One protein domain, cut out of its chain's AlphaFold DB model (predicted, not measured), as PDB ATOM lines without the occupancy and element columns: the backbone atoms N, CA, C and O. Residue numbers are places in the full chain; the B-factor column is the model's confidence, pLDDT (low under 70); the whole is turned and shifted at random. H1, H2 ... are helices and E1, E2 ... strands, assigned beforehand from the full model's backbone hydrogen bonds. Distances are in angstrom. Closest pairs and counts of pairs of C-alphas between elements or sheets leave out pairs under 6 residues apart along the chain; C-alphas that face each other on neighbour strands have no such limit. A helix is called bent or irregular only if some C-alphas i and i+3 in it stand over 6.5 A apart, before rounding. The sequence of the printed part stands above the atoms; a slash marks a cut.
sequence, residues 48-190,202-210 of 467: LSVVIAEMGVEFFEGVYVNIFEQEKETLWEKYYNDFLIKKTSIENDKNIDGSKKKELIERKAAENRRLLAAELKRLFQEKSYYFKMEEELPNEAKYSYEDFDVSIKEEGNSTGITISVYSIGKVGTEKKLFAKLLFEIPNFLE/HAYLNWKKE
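What this domain is: This is residues 48 to 190 and 202 to 210 of the 467 residues of an uncharacterized protein of Sporosarcina luteola (UniProt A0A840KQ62). This is a long rod in which a twisted four-stranded sheet curls round H1a, the first arm of a bent helix, while H1b and H2 form a helical hairpin that carries the rod on past one end of the sheet. H2 folds back from that hairpin's tip, and its residues 110 to 132 pack on the same face of the sheet as H1a. The 152 printed residues hold two named helices and four named strands in the order H1 H2 E1 E2 E3 E4; the sheet order is E1 E2 E3 E4, all antiparallel, and the class is mixed, helices and strands. The whole is loose, with a radius of gyration of the C-alphas of 19.9 A and spans of 72 by 26 by 23 A.

How they stand to each other: H1, residues 48 to 92, was assigned by its hydrogen bonds as one helix but is bent, with C-alphas 70 and 73 standing 7.4 A apart; its arms H1a, residues 48 to 70, and H1b, residues 73 to 92, stand at a steep tilt of 45 degrees. H2, residues 98 to 132, touches H1b with residues 101 to 116 alone, closest at the C-alphas of Lys 87 and Ile 105, 5.8 A, in a hairpin running opposite ways at a shallow tilt of 17 degrees. H1a and H2 are close but not clearly touching, with C-alphas 64 and 124 closest at 7.3 A. Every O i to N i+4 pair is within hydrogen-bond range in H1a and H1b, and 27 of 31 in H2. E1, residues 142 to 155, and E2, residues 158 to 171, form a hairpin, with N 151 and O 162 2.9 A apart. E2 and E3, residues 173 to 185, form another, with N 167 and O 177 at 2.8 A; E1 E2 E3 is a meander, each strand the antiparallel neighbour of the one before. E4, residues 206 to 209, is an edge strand beside E3, with N 208 and O 182 at 2.7 A. H1a and H2 are on one face of the sheet, giving two layers, one of helices and one of strands. The closest C-alphas of H1a and E2 are those of Ala 53 and Gly 169, 4.1 A. H2 lies over E1 and E2 at a height over the sheet of 7.7 A, along the strands. H1b is not on the sheet.

Where its parts are: H1a begins at C-alpha 48, (176.986, 101.096, 144.617), and spans 32.9 A; H1b spans 28.0 A. H2 runs 51.9 A from C-alpha 98 at (133.724, 147.297, 145.804), with a kink of 29 degrees near residue 126. E1 spans 37.1 A and bends by 52 degrees at residue 152; E2 spans 41.2 A, E3 39.4 A and E4 10.4 A, ending at C-alpha 209, (158.266, 115.573, 145.341).

The domain as a whole: The two C-alphas farthest apart, those of Asn 95 and Asn 139, are 72.6 A apart. Residues 191 to 201 are not printed, and C-alphas 190 and 202 are 11.9 A apart across the cut. Of the links printed whole, H2 to E1 is short and the others are tight. The mean pLDDT of the printed part is 86.1; residues 130, 132 to 133, 137 to 139, 202 to 206 and 208 to 210 are under 70.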
ATOM      1  N   LEU A  48     176.836 100.568 143.270       74.00
ATOM      2  CA  LEU A  48     176.986 101.096 144.617       74.00
ATOM      3  C   LEU A  48     177.039 102.629 144.607       74.00
ATOM      4  O   LEU A  48     176.404 103.272 145.438       74.00
ATOM      5  N   SER A  49     177.692 103.225 143.606       79.12
ATOM      6  CA  SER A  49     177.702 104.680 143.406       79.12
ATOM      7  C   SER A  49     176.305 105.256 143.139       79.12
ATOM      8  O   SER A  49     175.981 106.329 143.643       79.12
ATOM      9  N   VAL A  50     175.448 104.548 142.387       76.38
ATOM     10  CA  VAL A  50     174.038 104.947 142.207       76.38
ATOM     11  C   VAL A  50     173.275 104.837 143.522       76.38
ATOM     12  O   VAL A  50     172.578 105.778 143.878       76.38
ATOM     13  N   VAL A  51     173.426 103.734 144.260       75.81
ATOM     14  CA  VAL A  51     172.754 103.533 145.556       75.81
ATOM     15  C   VAL A  51     173.134 104.634 146.546       75.81
ATOM     16  O   VAL A  51     172.265 105.189 147.206       75.81
ATOM     17  N   ILE A  52     174.410 105.009 146.612       78.75
ATOM     18  CA  ILE A  52     174.876 106.093 147.484       78.75
ATOM     19  C   ILE A  52     174.292 107.443 147.056       78.75
ATOM     20  O   ILE A  52     173.877 108.224 147.910       78.75
ATOM     21  N   ALA A  53     174.206 107.713 145.751       83.44
ATOM     22  CA  ALA A  53     173.521 108.905 145.260       83.44
ATOM     23  C   ALA A  53     172.021 108.878 145.617       83.44
ATOM     24  O   ALA A  53     171.468 109.903 146.003       83.44
ATOM     25  N   GLU A  54     171.350 107.719 145.531       77.19
ATOM     26  CA  GLU A  54     169.945 107.568 145.945       77.19
ATOM     27  C   GLU A  54     169.789 107.854 147.449       77.19
ATOM     28  O   GLU A  54     168.897 108.608 147.833       77.19
ATOM     29  N   MET A  55     170.696 107.346 148.290       75.38
ATOM     30  CA  MET A  55     170.715 107.635 149.730       75.38
ATOM     31  C   MET A  55     170.920 109.125 150.024       75.38
ATOM     32  O   MET A  55     170.261 109.673 150.906       75.38
ATOM     33  N   GLY A  56     171.802 109.799 149.281       82.69
ATOM     34  CA  GLY A  56     171.988 111.244 149.405       82.69
ATOM     35  C   GLY A  56     170.727 112.024 149.016       82.69
ATOM     36  O   GLY A  56     170.347 112.969 149.703       82.69
ATOM     37  N   VAL A  57     170.006 111.595 147.974       83.31
ATOM     38  CA  VAL A  57     168.685 112.160 147.649       83.31
ATOM     39  C   VAL A  57     167.694 111.947 148.796       83.31
ATOM     40  O   VAL A  57     167.049 112.907 149.212       83.31
ATOM     41  N   GLU A  58     167.590 110.738 149.348       74.19
ATOM     42  CA  GLU A  58     166.680 110.448 150.468       74.19
ATOM     43  C   GLU A  58     167.000 111.290 151.714       74.19
ATOM     44  O   GLU A  58     166.092 111.840 152.343       74.19
ATOM     45  N   PHE A  59     168.284 111.449 152.048       79.88
ATOM     46  CA  PHE A  59     168.722 112.300 153.153       79.88
ATOM     47  C   PHE A  59     168.358 113.771 152.915       79.88
ATOM     48  O   PHE A  59     167.774 114.417 153.791       79.88
ATOM     49  N   PHE A  60     168.655 114.293 151.722       86.00
ATOM     50  CA  PHE A  60     168.278 115.643 151.307       86.00
ATOM     51  C   PHE A  60     166.771 115.883 151.450       86.00
ATOM     52  O   PHE A  60     166.356 116.886 152.037       86.00
ATOM     53  N   GLU A  61     165.951 114.947 150.974       83.75
ATOM     54  CA  GLU A  61     164.498 115.034 151.075       83.75
ATOM     55  C   GLU A  61     164.034 115.072 152.526       83.75
ATOM     56  O   GLU A  61     163.326 116.002 152.917       83.75
ATOM     57  N   GLY A  62     164.489 114.118 153.341       74.44
ATOM     58  CA  GLY A  62     164.113 114.039 154.749       74.44
ATOM     59  C   GLY A  62     164.436 115.322 155.516       74.44
ATOM     60  O   GLY A  62     163.599 115.825 156.264       74.44
ATOM     61  N   VAL A  63     165.616 115.906 155.303       82.50
ATOM     62  CA  VAL A  63     166.031 117.130 156.005       82.50
ATOM     63  C   VAL A  63     165.141 118.325 155.653       82.50
ATOM     64  O   VAL A  63     164.653 119.000 156.561       82.50
ATOM     65  N   TYR A  64     164.903 118.602 154.367       87.19
ATOM     66  CA  TYR A  64     164.112 119.775 153.971       87.19
ATOM     67  C   TYR A  64     162.631 119.633 154.297       87.19
ATOM     68  O   TYR A  64     162.005 120.611 154.711       87.19
ATOM     69  N   VAL A  65     162.089 118.423 154.170       83.50
ATOM     70  CA  VAL A  65     160.730 118.114 154.614       83.50
ATOM     71  C   VAL A  65     160.603 118.353 156.114       83.50
ATOM     72  O   VAL A  65     159.696 119.061 156.535       83.50
ATOM     73  N   ASN A  66     161.550 117.870 156.919       75.56
ATOM     74  CA  ASN A  66     161.519 118.075 158.366       75.56
ATOM     75  C   ASN A  66     161.600 119.556 158.754       75.56
ATOM     76  O   ASN A  66     160.842 120.003 159.611       75.56
ATOM     77  N   ILE A  67     162.483 120.333 158.114       86.25
ATOM     78  CA  ILE A  67     162.581 121.786 158.337       86.25
ATOM     79  C   ILE A  67     161.245 122.464 158.020       86.25
ATOM     80  O   ILE A  67     160.760 123.292 158.788       86.25
ATOM     81  N   PHE A  68     160.645 122.108 156.888       88.38
ATOM     82  CA  PHE A  68     159.363 122.654 156.480       88.38
ATOM     83  C   PHE A  68     158.247 122.284 157.460       88.38
ATOM     84  O   PHE A  68     157.518 123.165 157.899       88.38
ATOM     85  N   GLU A  69     158.135 121.015 157.852       79.94
ATOM     86  CA  GLU A  69     157.121 120.546 158.799       79.94
ATOM     87  C   GLU A  69     157.236 121.227 160.172       79.94
ATOM     88  O   GLU A  69     156.214 121.495 160.797       79.94
ATOM     89  N   GLN A  70     158.454 121.552 160.621       82.00
ATOM     90  CA  GLN A  70     158.688 122.264 161.883       82.00
ATOM     91  C   GLN A  70     158.262 123.736 161.831       82.00
ATOM     92  O   GLN A  70     157.719 124.255 162.803       82.00
ATOM     93  N   GLU A  71     158.501 124.416 160.708       90.38
ATOM     94  CA  GLU A  71     158.327 125.872 160.607       90.38
ATOM     95  C   GLU A  71     157.014 126.292 159.930       90.38
ATOM     96  O   GLU A  71     156.584 127.444 160.059       90.38
ATOM     97  N   LYS A  72     156.350 125.385 159.199       86.50
ATOM     98  CA  LYS A  72     155.214 125.743 158.337       86.50
ATOM     99  C   LYS A  72     154.050 126.369 159.092       86.50
ATOM    100  O   LYS A  72     153.471 127.318 158.575       86.50
ATOM    101  N   GLU A  73     153.702 125.883 160.284       83.06
ATOM    102  CA  GLU A  73     152.560 126.399 161.051       83.06
ATOM    103  C   GLU A  73     152.836 127.829 161.530       83.06
ATOM    104  O   GLU A  73     152.070 128.744 161.228       83.06
ATOM    105  N   THR A  74     153.995 128.047 162.155       89.81
ATOM    106  CA  THR A  74     154.439 129.359 162.643       89.81
ATOM    107  C   THR A  74     154.510 130.397 161.523       89.81
ATOM    108  O   THR A  74     154.007 131.518 161.656       89.81
ATOM    109  N   LEU A  75     155.135 130.042 160.395       93.75
ATOM    110  CA  LEU A  75     155.264 130.944 159.253       93.75
ATOM    111  C   LEU A  75     153.904 131.228 158.614       93.75
ATOM    112  O   LEU A  75     153.599 132.384 158.309       93.75
ATOM    113  N   TRP A  76     153.076 130.198 158.443       91.12
ATOM    114  CA  TRP A  76     151.735 130.345 157.896       91.12
ATOM    115  C   TRP A  76     150.886 131.297 158.737       91.12
ATOM    116  O   TRP A  76     150.376 132.283 158.205       91.12
ATOM    117  N   GLU A  77     150.787 131.061 160.047       89.12
ATOM    118  CA  GLU A  77     150.001 131.897 160.957       89.12
ATOM    119  C   GLU A  77     150.448 133.357 160.920       89.12
ATOM    120  O   GLU A  77     149.613 134.258 160.824       89.12
ATOM    121  N   LYS A  78     151.760 133.613 160.928       94.50
ATOM    122  CA  LYS A  78     152.316 134.970 160.868       94.50
ATOM    123  C   LYS A  78     151.833 135.735 159.632       94.50
ATOM    124  O   LYS A  78     151.295 136.837 159.758       94.50
ATOM    125  N   TYR A  79     152.031 135.172 158.441       95.50
ATOM    126  CA  TYR A  79     151.718 135.869 157.187       95.50
ATOM    127  C   TYR A  79     150.219 135.864 156.864       95.50
ATOM    128  O   TYR A  79     149.713 136.823 156.274       95.50
ATOM    129  N   TYR A  80     149.491 134.826 157.283       93.06
ATOM    130  CA  TYR A  80     148.045 134.754 157.118       93.06
ATOM    131  C   TYR A  80     147.315 135.740 158.040       93.06
ATOM    132  O   TYR A  80     146.426 136.457 157.583       93.06
ATOM    133  N   ASN A  81     147.725 135.867 159.306       92.00
ATOM    134  CA  ASN A  81     147.134 136.843 160.227       92.00
ATOM    135  C   ASN A  81     147.386 138.287 159.773       92.00
ATOM    136  O   ASN A  81     146.466 139.105 159.791       92.00
ATOM    137  N   ASP A  82     148.595 138.597 159.295       95.75
ATOM    138  CA  ASP A  82     148.883 139.906 158.701       95.75
ATOM    139  C   ASP A  82     147.982 140.192 157.484       95.75
ATOM    140  O   ASP A  82     147.425 141.287 157.349       95.75
ATOM    141  N   PHE A  83     147.759 139.187 156.630       95.69
ATOM    142  CA  PHE A  83     146.797 139.290 155.536       95.69
ATOM    143  C   PHE A  83     145.371 139.565 156.036       95.69
ATOM    144  O   PHE A  83     144.728 140.475 155.515       95.69
ATOM    145  N   LEU A  84     144.882 138.839 157.046       93.50
ATOM    146  CA  LEU A  84     143.531 139.027 157.588       93.50
ATOM    147  C   LEU A  84     143.319 140.431 158.168       93.50
ATOM    148  O   LEU A  84     142.276 141.045 157.923       93.50
ATOM    149  N   ILE A  85     144.315 140.971 158.878       95.19
ATOM    150  CA  ILE A  85     144.272 142.336 159.424       95.19
ATOM    151  C   ILE A  85     144.162 143.356 158.283       95.19
ATOM    152  O   ILE A  85     143.282 144.223 158.294       95.19
ATOM    153  N   LYS A  86     145.016 143.231 157.258       96.31
ATOM    154  CA  LYS A  86     145.009 144.122 156.085       96.31
ATOM    155  C   LYS A  86     143.708 144.006 155.289       96.31
ATOM    156  O   LYS A  86     143.144 145.028 154.904       96.31
ATOM    157  N   LYS A  87     143.207 142.785 155.083       95.06
ATOM    158  CA  LYS A  87     141.927 142.506 154.419       95.06
ATOM    159  C   LYS A  87     140.773 143.204 155.139       95.06
ATOM    160  O   LYS A  87     140.045 143.963 154.510       95.06
ATOM    161  N   THR A  88     140.670 143.020 156.455       94.94
ATOM    162  CA  THR A  88     139.618 143.631 157.287       94.94
ATOM    163  C   THR A  88     139.655 145.160 157.210       94.94
ATOM    164  O   THR A  88     138.615 145.809 157.118       94.94
ATOM    165  N   SER A  89     140.854 145.753 157.200       96.69
ATOM    166  CA  SER A  89     141.025 147.201 157.030       96.69
ATOM    167  C   SER A  89     140.484 147.692 155.676       96.69
ATOM    168  O   SER A  89     139.712 148.648 155.631       96.69
ATOM    169  N   ILE A  90     140.804 146.987 154.583       96.38
ATOM    170  CA  ILE A  90     140.317 147.312 153.228       96.38
ATOM    171  C   ILE A  90     138.794 147.144 153.126       96.38
ATOM    172  O   ILE A  90     138.115 147.971 152.516       96.38
ATOM    173  N   GLU A  91     138.237 146.086 153.717       95.12
ATOM    174  CA  GLU A  91     136.797 145.811 153.689       95.12
ATOM    175  C   GLU A  91     135.992 146.889 154.426       95.12
ATOM    176  O   GLU A  91     134.938 147.309 153.935       95.12
ATOM    177  N   ASN A  92     136.518 147.397 155.541       96.50
ATOM    178  CA  ASN A  92     135.867 148.416 156.362       96.50
ATOM    179  C   ASN A  92     136.034 149.852 155.839       96.50
ATOM    180  O   ASN A  92     135.293 150.741 156.271       96.50
ATOM    181  N   ASP A  93     136.952 150.105 154.903       96.81
ATOM    182  CA  ASP A  93     137.125 151.437 154.321       96.81
ATOM    183  C   ASP A  93     135.926 151.802 153.429       96.81
ATOM    184  O   ASP A  93     135.655 151.175 152.400       96.81
ATOM    185  N   LYS A  94     135.171 152.830 153.829       96.44
ATOM    186  CA  LYS A  94     133.981 153.307 153.107       96.44
ATOM    187  C   LYS A  94     134.322 154.101 151.844       96.44
ATOM    188  O   LYS A  94     133.442 154.299 151.014       96.44
ATOM    189  N   ASN A  95     135.569 154.545 151.692       96.88
ATOM    190  CA  ASN A  95     136.003 155.379 150.571       96.88
ATOM    191  C   ASN A  95     136.443 154.562 149.347       96.88
ATOM    192  O   ASN A  95     136.717 155.128 148.289       96.88
ATOM    193  N   ILE A  96     136.535 153.236 149.480       95.19
ATOM    194  CA  ILE A  96     136.984 152.341 148.415       95.19
ATOM    195  C   ILE A  96     135.767 151.657 147.786       95.19
ATOM    196  O   ILE A  96     134.974 151.011 148.470       95.19
ATOM    197  N   ASP A  97     135.637 151.774 146.467       95.69
ATOM    198  CA  ASP A  97     134.625 151.052 145.692       95.69
ATOM    199  C   ASP A  97     134.808 149.521 145.777       95.69
ATOM    200  O   ASP A  97     135.927 149.022 145.898       95.69
ATOM    201  N   GLY A  98     133.715 148.758 145.666       92.88
ATOM    202  CA  GLY A  98     133.724 147.297 145.804       92.88
ATOM    203  C   GLY A  98     134.651 146.575 144.817       92.88
ATOM    204  O   GLY A  98     135.331 145.623 145.204       92.88
ATOM    205  N   SER A  99     134.749 147.052 143.570       93.00
ATOM    206  CA  SER A  99     135.662 146.467 142.575       93.00
ATOM    207  C   SER A  99     137.131 146.680 142.961       93.00
ATOM    208  O   SER A  99     137.932 145.744 142.925       93.00
ATOM    209  N   LYS A 100     137.461 147.885 143.443       95.81
ATOM    210  CA  LYS A 100     138.801 148.244 143.928       95.81
ATOM    211  C   LYS A 100     139.167 147.510 145.216       95.81
ATOM    212  O   LYS A 100     140.326 147.142 145.386       95.81
ATOM    213  N   LYS A 101     138.204 147.252 146.112       96.44
ATOM    214  CA  LYS A 101     138.429 146.435 147.318       96.44
ATOM    215  C   LYS A 101     138.912 145.039 146.951       96.44
ATOM    216  O   LYS A 101     139.920 144.593 147.490       96.44
ATOM    217  N   LYS A 102     138.229 144.382 146.009       94.94
ATOM    218  CA  LYS A 102     138.605 143.043 145.541       94.94
ATOM    219  C   LYS A 102     140.036 143.020 144.994       94.94
ATOM    220  O   LYS A 102     140.834 142.199 145.432       94.94
ATOM    221  N   GLU A 103     140.374 143.967 144.120       95.81
ATOM    222  CA  GLU A 103     141.719 144.078 143.540       95.81
ATOM    223  C   GLU A 103     142.802 144.315 144.612       95.81
ATOM    224  O   GLU A 103     143.863 143.689 144.592       95.81
ATOM    225  N   LEU A 104     142.543 145.196 145.585       96.44
ATOM    226  CA  LEU A 104     143.477 145.469 146.681       96.44
ATOM    227  C   LEU A 104     143.677 144.245 147.584       96.44
ATOM    228  O   LEU A 104     144.806 143.971 147.993       96.44
ATOM    229  N   ILE A 105     142.611 143.496 147.871       95.62
ATOM    230  CA  ILE A 105     142.665 142.259 148.658       95.62
ATOM    231  C   ILE A 105     143.476 141.182 147.922       95.62
ATOM    232  O   ILE A 105     144.355 140.571 148.528       95.62
ATOM    233  N   GLU A 106     143.252 140.991 146.619       94.38
ATOM    234  CA  GLU A 106     144.036 140.076 145.773       94.38
ATOM    235  C   GLU A 106     145.517 140.451 145.742       94.38
ATOM    236  O   GLU A 106     146.390 139.601 145.944       94.38
ATOM    237  N   ARG A 107     145.814 141.745 145.593       95.25
ATOM    238  CA  ARG A 107     147.184 142.257 145.634       95.25
ATOM    239  C   ARG A 107     147.853 141.993 146.983       95.25
ATOM    240  O   ARG A 107     149.006 141.573 147.008       95.25
ATOM    241  N   LYS A 108     147.140 142.194 148.097       96.06
ATOM    242  CA  LYS A 108     147.660 141.919 149.448       96.06
ATOM    243  C   LYS A 108     147.837 140.433 149.731       96.06
ATOM    244  O   LYS A 108     148.821 140.065 150.369       96.06
ATOM    245  N   ALA A 109     146.954 139.579 149.221       93.94
ATOM    246  CA  ALA A 109     147.141 138.133 149.278       93.94
ATOM    247  C   ALA A 109     148.410 137.710 148.518       93.94
ATOM    248  O   ALA A 109     149.235 136.976 149.054       93.94
ATOM    249  N   ALA A 110     148.614 138.209 147.294       93.62
ATOM    250  CA  ALA A 110     149.818 137.927 146.513       93.62
ATOM    251  C   ALA A 110     151.101 138.454 147.185       93.62
ATOM    252  O   ALA A 110     152.097 137.738 147.246       93.62
ATOM    253  N   GLU A 111     151.067 139.671 147.735       95.25
ATOM    254  CA  GLU A 111     152.183 140.276 148.475       95.25
ATOM    255  C   GLU A 111     152.601 139.414 149.672       95.25
ATOM    256  O   GLU A 111     153.767 139.039 149.774       95.25
ATOM    257  N   ASN A 112     151.662 139.026 150.538       95.44
ATOM    258  CA  ASN A 112     152.004 138.222 151.713       95.44
ATOM    259  C   ASN A 112     152.441 136.795 151.360       95.44
ATOM    260  O   ASN A 112     153.308 136.249 152.039       95.44
ATOM    261  N   ARG A 113     151.937 136.209 150.266       93.81
ATOM    262  CA  ARG A 113     152.463 134.931 149.757       93.81
ATOM    263  C   ARG A 113     153.900 135.044 149.266       93.81
ATOM    264  O   ARG A 113     154.695 134.157 149.551       93.81
ATOM    265  N   ARG A 114     154.258 136.137 148.584       94.62
ATOM    266  CA  ARG A 114     155.649 136.405 148.183       94.62
ATOM    267  C   ARG A 114     156.564 136.579 149.389       94.62
ATOM    268  O   ARG A 114     157.680 136.071 149.369       94.62
ATOM    269  N   LEU A 115     156.094 137.252 150.440       96.06
ATOM    270  CA  LEU A 115     156.853 137.399 151.687       96.06
ATOM    271  C   LEU A 115     157.055 136.053 152.395       96.06
ATOM    272  O   LEU A 115     158.174 135.741 152.792       96.06
ATOM    273  N   LEU A 116     156.011 135.224 152.480       95.50
ATOM    274  CA  LEU A 116     156.118 133.857 152.994       95.50
ATOM    275  C   LEU A 116     157.094 133.013 152.157       95.50
ATOM    276  O   LEU A 116     157.958 132.341 152.717       95.50
ATOM    277  N   ALA A 117     157.009 133.097 150.827       95.25
ATOM    278  CA  ALA A 117     157.917 132.399 149.921       95.25
ATOM    279  C   ALA A 117     159.376 132.832 150.113       95.25
ATOM    280  O   ALA A 117     160.280 131.998 150.130       95.25
ATOM    281  N   ALA A 118     159.607 134.134 150.282       96.62
ATOM    282  CA  ALA A 118     160.928 134.694 150.531       96.62
ATOM    283  C   ALA A 118     161.501 134.244 151.884       96.62
ATOM    284  O   ALA A 118     162.683 133.914 151.957       96.62
ATOM    285  N   GLU A 119     160.676 134.180 152.932       96.88
ATOM    286  CA  GLU A 119     161.109 133.736 154.262       96.88
ATOM    287  C   GLU A 119     161.465 132.247 154.282       96.88
ATOM    288  O   GLU A 119     162.525 131.872 154.773       96.88
ATOM    289  N   LEU A 120     160.626 131.399 153.685       94.56
ATOM    290  CA  LEU A 120     160.926 129.977 153.519       94.56
ATOM    291  C   LEU A 120     162.168 129.763 152.636       94.56
ATOM    292  O   LEU A 120     163.016 128.936 152.962       94.56
ATOM    293  N   LYS A 121     162.337 130.540 151.555       95.88
ATOM    294  CA  LYS A 121     163.563 130.511 150.744       95.88
ATOM    295  C   LYS A 121     164.788 130.845 151.596       95.88
ATOM    296  O   LYS A 121     165.784 130.131 151.517       95.88
ATOM    297  N   ARG A 122     164.712 131.894 152.421       95.81
ATOM    298  CA  ARG A 122     165.786 132.283 153.347       95.81
ATOM    299  C   ARG A 122     166.111 131.144 154.316       95.81
ATOM    300  O   ARG A 122     167.282 130.812 154.471       95.81
ATOM    301  N   LEU A 123     165.090 130.526 154.911       94.25
ATOM    302  CA  LEU A 123     165.222 129.384 155.818       94.25
ATOM    303  C   LEU A 123     165.940 128.205 155.142       94.25
ATOM    304  O   LEU A 123     166.908 127.674 155.680       94.25
ATOM    305  N   PHE A 124     165.519 127.823 153.936       93.56
ATOM    306  CA  PHE A 124     166.148 126.729 153.198       93.56
ATOM    307  C   PHE A 124     167.582 127.056 152.774       93.56
ATOM    308  O   PHE A 124     168.468 126.212 152.893       93.56
ATOM    309  N   GLN A 125     167.851 128.290 152.345       92.69
ATOM    310  CA  GLN A 125     169.206 128.730 152.011       92.69
ATOM    311  C   GLN A 125     170.135 128.728 153.229       92.69
ATOM    312  O   GLN A 125     171.287 128.320 153.108       92.69
ATOM    313  N   GLU A 126     169.648 129.122 154.406       91.50
ATOM    314  CA  GLU A 126     170.412 129.064 155.656       91.50
ATOM    315  C   GLU A 126     170.809 127.619 155.999       91.50
ATOM    316  O   GLU A 126     171.949 127.349 156.380       91.50
ATOM    317  N   LYS A 127     169.894 126.668 155.783       86.00
ATOM    318  CA  LYS A 127     170.119 125.237 156.036       86.00
ATOM    319  C   LYS A 127     170.899 124.526 154.925       86.00
ATOM    320  O   LYS A 127     171.456 123.459 155.167       86.00
ATOM    321  N   SER A 128     171.050 125.136 153.750       85.31
ATOM    322  CA  SER A 128     171.860 124.583 152.655       85.31
ATOM    323  C   SER A 128     173.333 124.372 153.012       85.31
ATOM    324  O   SER A 128     174.002 123.531 152.418       85.31
ATOM    325  N   TYR A 129     173.838 125.096 154.017       75.75
ATOM    326  CA  TYR A 129     175.213 124.957 154.487       75.75
ATOM    327  C   TYR A 129     175.539 123.531 154.959       75.75
ATOM    328  O   TYR A 129     176.652 123.064 154.722       75.75
ATOM    329  N   TYR A 130     174.572 122.816 155.545       69.69
ATOM    330  CA  TYR A 130     174.765 121.435 156.005       69.69
ATOM    331  C   TYR A 130     175.090 120.460 154.863       69.69
ATOM    332  O   TYR A 130     175.712 119.434 155.104       69.69
ATOM    333  N   PHE A 131     174.745 120.803 153.619       70.19
ATOM    334  CA  PHE A 131     174.956 119.957 152.439       70.19
ATOM    335  C   PHE A 131     176.259 120.257 151.693       70.19
ATOM    336  O   PHE A 131     176.560 119.622 150.689       70.19
ATOM    337  N   LYS A 132     177.057 121.220 152.165       68.38
ATOM    338  CA  LYS A 132     178.379 121.512 151.584       68.38
ATOM    339  C   LYS A 132     179.483 120.601 152.116       68.38
ATOM    340  O   LYS A 132     180.634 120.750 151.711       68.38
ATOM    341  N   MET A 133     179.159 119.711 153.049       63.75
ATOM    342  CA  MET A 133     180.115 118.781 153.632       63.75
ATOM    343  C   MET A 133     180.053 117.457 152.874       63.75
ATOM    344  O   MET A 133     178.987 116.867 152.743       63.75
ATOM    345  N   GLU A 134     181.198 117.024 152.352       71.44
ATOM    346  CA  GLU A 134     181.378 115.654 151.877       71.44
ATOM    347  C   GLU A 134     181.395 114.744 153.111       71.44
ATOM    348  O   GLU A 134     182.172 114.981 154.041       71.44
ATOM    349  N   GLU A 135     180.518 113.744 153.149       72.69
ATOM    350  CA  GLU A 135     180.493 112.768 154.237       72.69
ATOM    351  C   GLU A 135     181.166 111.475 153.767       72.69
ATOM    352  O   GLU A 135     180.810 110.904 152.730       72.69
ATOM    353  N   GLU A 136     182.177 111.033 154.517       71.44
ATOM    354  CA  GLU A 136     182.845 109.757 154.273       71.44
ATOM    355  C   GLU A 136     182.041 108.637 154.936       71.44
ATOM    356  O   GLU A 136     181.929 108.554 156.160       71.44
ATOM    357  N   LEU A 137     181.482 107.761 154.109       69.88
ATOM    358  CA  LEU A 137     180.876 106.510 154.528       69.88
ATOM    359  C   LEU A 137     181.968 105.427 154.670       69.88
ATOM    360  O   LEU A 137     183.086 105.571 154.158       69.88
ATOM    361  N   PRO A 138     181.674 104.308 155.355       66.38
ATOM    362  CA  PRO A 138     182.577 103.163 155.394       66.38
ATOM    363  C   PRO A 138     182.972 102.693 153.982       66.38
ATOM    364  O   PRO A 138     182.161 102.747 153.061       66.38
ATOM    365  N   ASN A 139     184.190 102.159 153.836       69.00
ATOM    366  CA  ASN A 139     184.727 101.604 152.581       69.00
ATOM    367  C   ASN A 139     184.966 102.632 151.459       69.00
ATOM    368  O   ASN A 139     184.715 102.333 150.296       69.00
ATOM    369  N   GLU A 140     185.450 103.833 151.797       77.62
ATOM    370  CA  GLU A 140     185.777 104.903 150.828       77.62
ATOM    371  C   GLU A 140     184.575 105.424 150.020       77.62
ATOM    372  O   GLU A 140     184.743 106.246 149.116       77.62
ATOM    373  N   ALA A 141     183.362 104.986 150.363       79.19
ATOM    374  CA  ALA A 141     182.131 105.517 149.819       79.19
ATOM    375  C   ALA A 141     181.972 106.972 150.253       79.19
ATOM    376  O   ALA A 141     182.107 107.307 151.429       79.19
ATOM    377  N   LYS A 142     181.682 107.852 149.301       84.38
ATOM    378  CA  LYS A 142     181.428 109.264 149.586       84.38
ATOM    379  C   LYS A 142     180.149 109.696 148.916       84.38
ATOM    380  O   LYS A 142     179.857 109.252 147.801       84.38
ATOM    381  N   TYR A 143     179.425 110.586 149.581       84.31
ATOM    382  CA  TYR A 143     178.407 111.365 148.907       84.31
ATOM    383  C   TYR A 143     178.613 112.861 149.117       84.31
ATOM    384  O   TYR A 143     179.112 113.311 150.150       84.31
ATOM    385  N   SER A 144     178.254 113.626 148.094       90.19
ATOM    386  CA  SER A 144     178.332 115.083 148.086       90.19
ATOM    387  C   SER A 144     177.156 115.679 147.314       90.19
ATOM    388  O   SER A 144     176.347 114.957 146.724       90.19
ATOM    389  N   TYR A 145     177.037 117.006 147.346       90.62
ATOM    390  CA  TYR A 145     175.972 117.731 146.665       90.62
ATOM    391  C   TYR A 145     176.539 118.841 145.781       90.62
ATOM    392  O   TYR A 145     177.428 119.585 146.195       90.62
ATOM    393  N   GLU A 146     175.980 118.983 144.582       90.50
ATOM    394  CA  GLU A 146     176.314 120.029 143.611       90.50
ATOM    395  C   GLU A 146     175.058 120.766 143.122       90.50
ATOM    396  O   GLU A 146     173.934 120.281 143.264       90.50
ATOM    397  N   ASP A 147     175.267 121.963 142.564       87.56
ATOM    398  CA  ASP A 147     174.249 122.847 141.972       87.56
ATOM    399  C   ASP A 147     172.975 123.006 142.813       87.56
ATOM    400  O   ASP A 147     171.849 122.960 142.314       87.56
ATOM    401  N   PHE A 148     173.164 123.204 144.116       90.50
ATOM    402  CA  PHE A 148     172.068 123.500 145.022       90.50
ATOM    403  C   PHE A 148     171.427 124.852 144.668       90.50
ATOM    404  O   PHE A 148     172.071 125.901 144.770       90.50
ATOM    405  N   ASP A 149     170.144 124.830 144.311       93.56
ATOM    406  CA  ASP A 149     169.335 126.017 144.042       93.56
ATOM    407  C   ASP A 149     168.066 126.037 144.900       93.56
ATOM    408  O   ASP A 149     167.419 125.014 145.126       93.56
ATOM    409  N   VAL A 150     167.702 127.244 145.343       93.38
ATOM    410  CA  VAL A 150     166.411 127.536 145.973       93.38
ATOM    411  C   VAL A 150     165.784 128.703 145.230       93.38
ATOM    412  O   VAL A 150     166.180 129.872 145.378       93.38
ATOM    413  N   SER A 151     164.754 128.401 144.458       94.50
ATOM    414  CA  SER A 151     164.050 129.360 143.618       94.50
ATOM    415  C   SER A 151     162.581 129.467 144.014       94.50
ATOM    416  O   SER A 151     161.962 128.530 144.511       94.50
ATOM    417  N   ILE A 152     162.017 130.662 143.840       94.38
ATOM    418  CA  ILE A 152     160.578 130.888 143.998       94.38
ATOM    419  C   ILE A 152     159.961 130.695 142.618       94.38
ATOM    420  O   ILE A 152     160.398 131.327 141.656       94.38
ATOM    421  N   LYS A 153     158.951 129.833 142.530       92.38
ATOM    422  CA  LYS A 153     158.200 129.566 141.308       92.38
ATOM    423  C   LYS A 153     156.835 130.245 141.409       92.38
ATOM    424  O   LYS A 153     156.069 129.977 142.334       92.38
ATOM    425  N   GLU A 154     156.535 131.126 140.459       89.56
ATOM    426  CA  GLU A 154     155.210 131.733 140.290       89.56
ATOM    427  C   GLU A 154     154.572 131.149 139.023       89.56
ATOM    428  O   GLU A 154     155.089 131.348 137.924       89.56
ATOM    429  N   GLU A 155     153.476 130.400 139.163       81.44
ATOM    430  CA  GLU A 155     152.772 129.783 138.031       81.44
ATOM    431  C   GLU A 155     151.282 130.153 138.089       81.44
ATOM    432  O   GLU A 155     150.471 129.561 138.799       81.44
ATOM    433  N   GLY A 156     150.912 131.210 137.362       82.62
ATOM    434  CA  GLY A 156     149.562 131.771 137.416       82.62
ATOM    435  C   GLY A 156     149.227 132.298 138.814       82.62
ATOM    436  O   GLY A 156     149.865 133.227 139.301       82.62
ATOM    437  N   ASN A 157     148.220 131.702 139.458       78.12
ATOM    438  CA  ASN A 157     147.807 132.076 140.810       78.12
ATOM    439  C   ASN A 157     148.527 131.293 141.912       78.12
ATOM    440  O   ASN A 157     148.260 131.579 143.078       78.12
ATOM    441  N   SER A 158     149.408 130.338 141.603       78.81
ATOM    442  CA  SER A 158     150.166 129.603 142.616       78.81
ATOM    443  C   SER A 158     151.548 130.223 142.835       78.81
ATOM    444  O   SER A 158     152.205 130.717 141.915       78.81
ATOM    445  N   THR A 159     151.985 130.208 144.090       90.19
ATOM    446  CA  THR A 159     153.359 130.524 144.477       90.19
ATOM    447  C   THR A 159     153.907 129.283 145.155       90.19
ATOM    448  O   THR A 159     153.209 128.652 145.945       90.19
ATOM    449  N   GLY A 160     155.135 128.909 144.843       90.88
ATOM    450  CA  GLY A 160     155.806 127.803 145.500       90.88
ATOM    451  C   GLY A 160     157.302 128.028 145.566       90.88
ATOM    452  O   GLY A 160     157.834 128.983 144.997       90.88
ATOM    453  N   ILE A 161     157.979 127.145 146.279       94.06
ATOM    454  CA  ILE A 161     159.429 127.153 146.407       94.06
ATOM    455  C   ILE A 161     159.939 125.852 145.846       94.06
ATOM    456  O   ILE A 161     159.493 124.780 146.242       94.06
ATOM    457  N   THR A 162     160.874 125.960 144.924       92.44
ATOM    458  CA  THR A 162     161.588 124.826 144.379       92.44
ATOM    459  C   THR A 162     162.958 124.762 145.030       92.44
ATOM    460  O   THR A 162     163.674 125.761 145.062       92.44
ATOM    461  N   ILE A 163     163.316 123.584 145.532       92.19
ATOM    462  CA  ILE A 163     164.683 123.256 145.929       92.19
ATOM    463  C   ILE A 163     165.170 122.180 144.973       92.19
ATOM    464  O   ILE A 163     164.502 121.158 144.819       92.19
ATOM    465  N   SER A 164     166.312 122.396 144.335       91.44
ATOM    466  CA  SER A 164     166.925 121.407 143.453       91.44
ATOM    467  C   SER A 164     168.391 121.200 143.781       91.44
ATOM    468  O   SER A 164     169.071 122.144 144.175       91.44
ATOM    469  N   VAL A 165     168.869 119.971 143.616       92.38
ATOM    470  CA  VAL A 165     170.253 119.591 143.904       92.38
ATOM    471  C   VAL A 165     170.657 118.385 143.057       92.38
ATOM    472  O   VAL A 165     169.807 117.572 142.687       92.38
ATOM    473  N   TYR A 166     171.951 118.229 142.785       90.38
ATOM    474  CA  TYR A 166     172.517 116.953 142.354       90.38
ATOM    475  C   TYR A 166     173.167 116.262 143.546       90.38
ATOM    476  O   TYR A 166     174.110 116.795 144.123       90.38
ATOM    477  N   SER A 167     172.682 115.076 143.905       90.12
ATOM    478  CA  SER A 167     173.391 114.181 144.815       90.12
ATOM    479  C   SER A 167     174.411 113.366 144.033       90.12
ATOM    480  O   SER A 167     174.106 112.826 142.966       90.12
ATOM    481  N   ILE A 168     175.627 113.293 144.554       91.81
ATOM    482  CA  ILE A 168     176.746 112.601 143.933       91.81
ATOM    483  C   ILE A 168     177.128 111.444 144.827       91.81
ATOM    484  O   ILE A 168     177.485 111.667 145.974       91.81
ATOM    485  N   GLY A 169     177.074 110.224 144.303       89.31
ATOM    486  CA  GLY A 169     177.600 109.037 144.964       89.31
ATOM    487  C   GLY A 169     178.883 108.577 144.289       89.31
ATOM    488  O   GLY A 169     178.967 108.547 143.056       89.31
ATOM    489  N   LYS A 170     179.892 108.238 145.093       89.38
ATOM    490  CA  LYS A 170     181.209 107.833 144.605       89.38
ATOM    491  C   LYS A 170     181.726 106.598 145.334       89.38
ATOM    492  O   LYS A 170     182.087 106.677 146.505       89.38
ATOM    493  N   VAL A 171     181.823 105.494 144.595       86.69
ATOM    494  CA  VAL A 171     182.639 104.311 144.907       86.69
ATOM    495  C   VAL A 171     183.324 103.894 143.615       86.69
ATOM    496  O   VAL A 171     182.686 103.391 142.694       86.69
ATOM    497  N   GLY A 172     184.614 104.215 143.499       85.44
ATOM    498  CA  GLY A 172     185.376 104.077 142.254       85.44
ATOM    499  C   GLY A 172     184.950 105.083 141.174       85.44
ATOM    500  O   GLY A 172     185.707 105.995 140.838       85.44
ATOM    501  N   THR A 173     183.728 104.945 140.651       84.94
ATOM    502  CA  THR A 173     183.122 105.849 139.657       84.94
ATOM    503  C   THR A 173     182.169 106.853 140.299       84.94
ATOM    504  O   THR A 173     181.604 106.601 141.353       84.94
ATOM    505  N   GLU A 174     181.980 108.008 139.665       90.31
ATOM    506  CA  GLU A 174     181.048 109.031 140.138       90.31
ATOM    507  C   GLU A 174     179.690 108.892 139.438       90.31
ATOM    508  O   GLU A 174     179.624 108.740 138.211       90.31
ATOM    509  N   LYS A 175     178.600 108.963 140.206       87.88
ATOM    510  CA  LYS A 175     177.225 108.994 139.693       87.88
ATOM    511  C   LYS A 175     176.477 110.177 140.276       87.88
ATOM    512  O   LYS A 175     176.504 110.388 141.481       87.88
ATOM    513  N   LYS A 176     175.784 110.919 139.409       90.06
ATOM    514  CA  LYS A 176     174.974 112.083 139.783       90.06
ATOM    515  C   LYS A 176     173.494 111.763 139.630       90.06
ATOM    516  O   LYS A 176     173.085 111.254 138.586       90.06
ATOM    517  N   LEU A 177     172.700 112.102 140.636       82.88
ATOM    518  CA  LEU A 177     171.244 112.030 140.609       82.88
ATOM    519  C   LEU A 177     170.658 113.398 140.928       82.88
ATOM    520  O   LEU A 177     171.012 114.019 141.924       82.88
ATOM    521  N   PHE A 178     169.756 113.864 140.071       86.62
ATOM    522  CA  PHE A 178     169.039 115.114 140.277       86.62
ATOM    523  C   PHE A 178     167.824 114.886 141.177       86.62
ATOM    524  O   PHE A 178     167.025 113.981 140.925       86.62
ATOM    525  N   ALA A 179     167.666 115.735 142.186       84.81
ATOM    526  CA  ALA A 179     166.506 115.765 143.061       84.81
ATOM    527  C   ALA A 179     165.862 117.149 143.047       84.81
ATOM    528  O   ALA A 179     166.546 118.174 142.990       84.81
ATOM    529  N   LYS A 180     164.526 117.168 143.116       87.31
ATOM    530  CA  LYS A 180     163.729 118.392 143.100       87.31
ATOM    531  C   LYS A 180     162.523 118.290 144.030       87.31
ATOM    532  O   LYS A 180     161.657 117.428 143.866       87.31
ATOM    533  N   LEU A 181     162.452 119.219 144.974       86.56
ATOM    534  CA  LEU A 181     161.337 119.394 145.900       86.56
ATOM    535  C   LEU A 181     160.563 120.660 145.550       86.56
ATOM    536  O   LEU A 181     161.162 121.697 145.268       86.56
ATOM    537  N   LEU A 182     159.236 120.583 145.605       88.94
ATOM    538  CA  LEU A 182     158.330 121.710 145.426       88.94
ATOM    539  C   LEU A 182     157.497 121.912 146.694       88.94
ATOM    540  O   LEU A 182     156.720 121.046 147.070       88.94
ATOM    541  N   PHE A 183     157.584 123.080 147.315       88.81
ATOM    542  CA  PHE A 183     156.761 123.485 148.453       88.81
ATOM    543  C   PHE A 183     155.703 124.475 147.966       88.81
ATOM    544  O   PHE A 183     156.030 125.598 147.585       88.81
ATOM    545  N   GLU A 184     154.439 124.064 147.924       88.44
ATOM    546  CA  GLU A 184     153.330 124.881 147.435       88.44
ATOM    547  C   GLU A 184     152.773 125.791 148.536       88.44
ATOM    548  O   GLU A 184     152.501 125.360 149.659       88.44
ATOM    549  N   ILE A 185     152.549 127.059 148.184       91.19
ATOM    550  CA  ILE A 185     151.959 128.070 149.060       91.19
ATOM    551  C   ILE A 185     150.504 128.304 148.636       91.19
ATOM    552  O   ILE A 185     150.263 128.891 147.570       91.19
ATOM    553  N   PRO A 186     149.520 127.876 149.454       87.06
ATOM    554  CA  PRO A 186     148.117 128.029 149.108       87.06
ATOM    555  C   PRO A 186     147.710 129.497 148.969       87.06
ATOM    556  O   PRO A 186     148.301 130.413 149.547       87.06
ATOM    557  N   ASN A 187     146.666 129.731 148.178       88.25
ATOM    558  CA  ASN A 187     146.091 131.053 148.003       88.25
ATOM    559  C   ASN A 187     145.315 131.473 149.260       88.25
ATOM    560  O   ASN A 187     144.360 130.812 149.661       88.25
ATOM    561  N   PHE A 188     145.675 132.614 149.852       89.44
ATOM    562  CA  PHE A 188     145.029 133.117 151.071       89.44
ATOM    563  C   PHE A 188     143.542 133.458 150.879       89.44
ATOM    564  O   PHE A 188     142.794 133.559 151.852       89.44
ATOM    565  N   LEU A 189     143.092 133.639 149.633       88.56
ATOM    566  CA  LEU A 189     141.698 133.956 149.320       88.56
ATOM    567  C   LEU A 189     140.773 132.741 149.306       88.56
ATOM    568  O   LEU A 189     139.595 132.881 149.627       88.56
ATOM    569  N   GLU A 190     141.293 131.561 148.975       81.25
ATOM    570  CA  GLU A 190     140.499 130.332 148.823       81.25
ATOM    571  C   GLU A 190     139.999 129.782 150.171       81.25
ATOM    572  O   GLU A 190     139.078 128.971 150.221       81.25
ATOM    573  N   HIS A 202     143.285 123.817 158.164       41.38
ATOM    574  CA  HIS A 202     143.695 122.675 157.319       41.38
ATOM    575  C   HIS A 202     144.218 122.982 155.910       41.38
ATOM    576  O   HIS A 202     144.715 122.054 155.272       41.38
ATOM    577  N   ALA A 203     144.193 124.225 155.418       46.88
ATOM    578  CA  ALA A 203     144.961 124.562 154.211       46.88
ATOM    579  C   ALA A 203     146.388 124.952 154.598       46.88
ATOM    580  O   ALA A 203     146.783 126.114 154.527       46.88
ATOM    581  N   TYR A 204     147.139 123.965 155.075       56.69
ATOM    582  CA  TYR A 204     148.549 124.150 155.371       56.69
ATOM    583  C   TYR A 204     149.365 124.202 154.086       56.69
ATOM    584  O   TYR A 204     148.972 123.677 153.042       56.69
ATOM    585  N   LEU A 205     150.534 124.829 154.203       58.19
ATOM    586  CA  LEU A 205     151.620 124.658 153.255       58.19
ATOM    587  C   LEU A 205     151.815 123.151 153.020       58.19
ATOM    588  O   LEU A 205     151.978 122.386 153.973       58.19
ATOM    589  N   ASN A 206     151.773 122.744 151.756       66.25
ATOM    590  CA  ASN A 206     152.005 121.366 151.341       66.25
ATOM    591  C   ASN A 206     153.309 121.306 150.562       66.25
ATOM    592  O   ASN A 206     153.710 122.277 149.921       66.25
ATOM    593  N   TRP A 207     153.948 120.151 150.570       72.75
ATOM    594  CA  TRP A 207     155.104 119.899 149.731       72.75
ATOM    595  C   TRP A 207     154.823 118.721 148.808       72.75
ATOM    596  O   TRP A 207     153.962 117.884 149.074       72.75
ATOM    597  N   LYS A 208     155.504 118.713 147.669       65.75
ATOM    598  CA  LYS A 208     155.440 117.685 146.646       65.75
ATOM    599  C   LYS A 208     156.849 117.349 146.211       65.75
ATOM    600  O   LYS A 208     157.648 118.234 145.906       65.75
ATOM    601  N   LYS A 209     157.133 116.057 146.119       63.62
ATOM    602  CA  LYS A 209     158.266 115.573 145.341       63.62
ATOM    603  C   LYS A 209     157.893 115.731 143.868       63.62
ATOM    604  O   LYS A 209     157.010 115.027 143.382       63.62
ATOM    605  N   GLU A 210     158.482 116.719 143.193       55.09
ATOM    606  CA  GLU A 210     158.119 117.034 141.800       55.09
ATOM    607  C   GLU A 210     158.638 115.952 140.838       55.09
ATOM    608  O   GLU A 210     158.028 115.731 139.798       55.09
TER     609      GLU A 210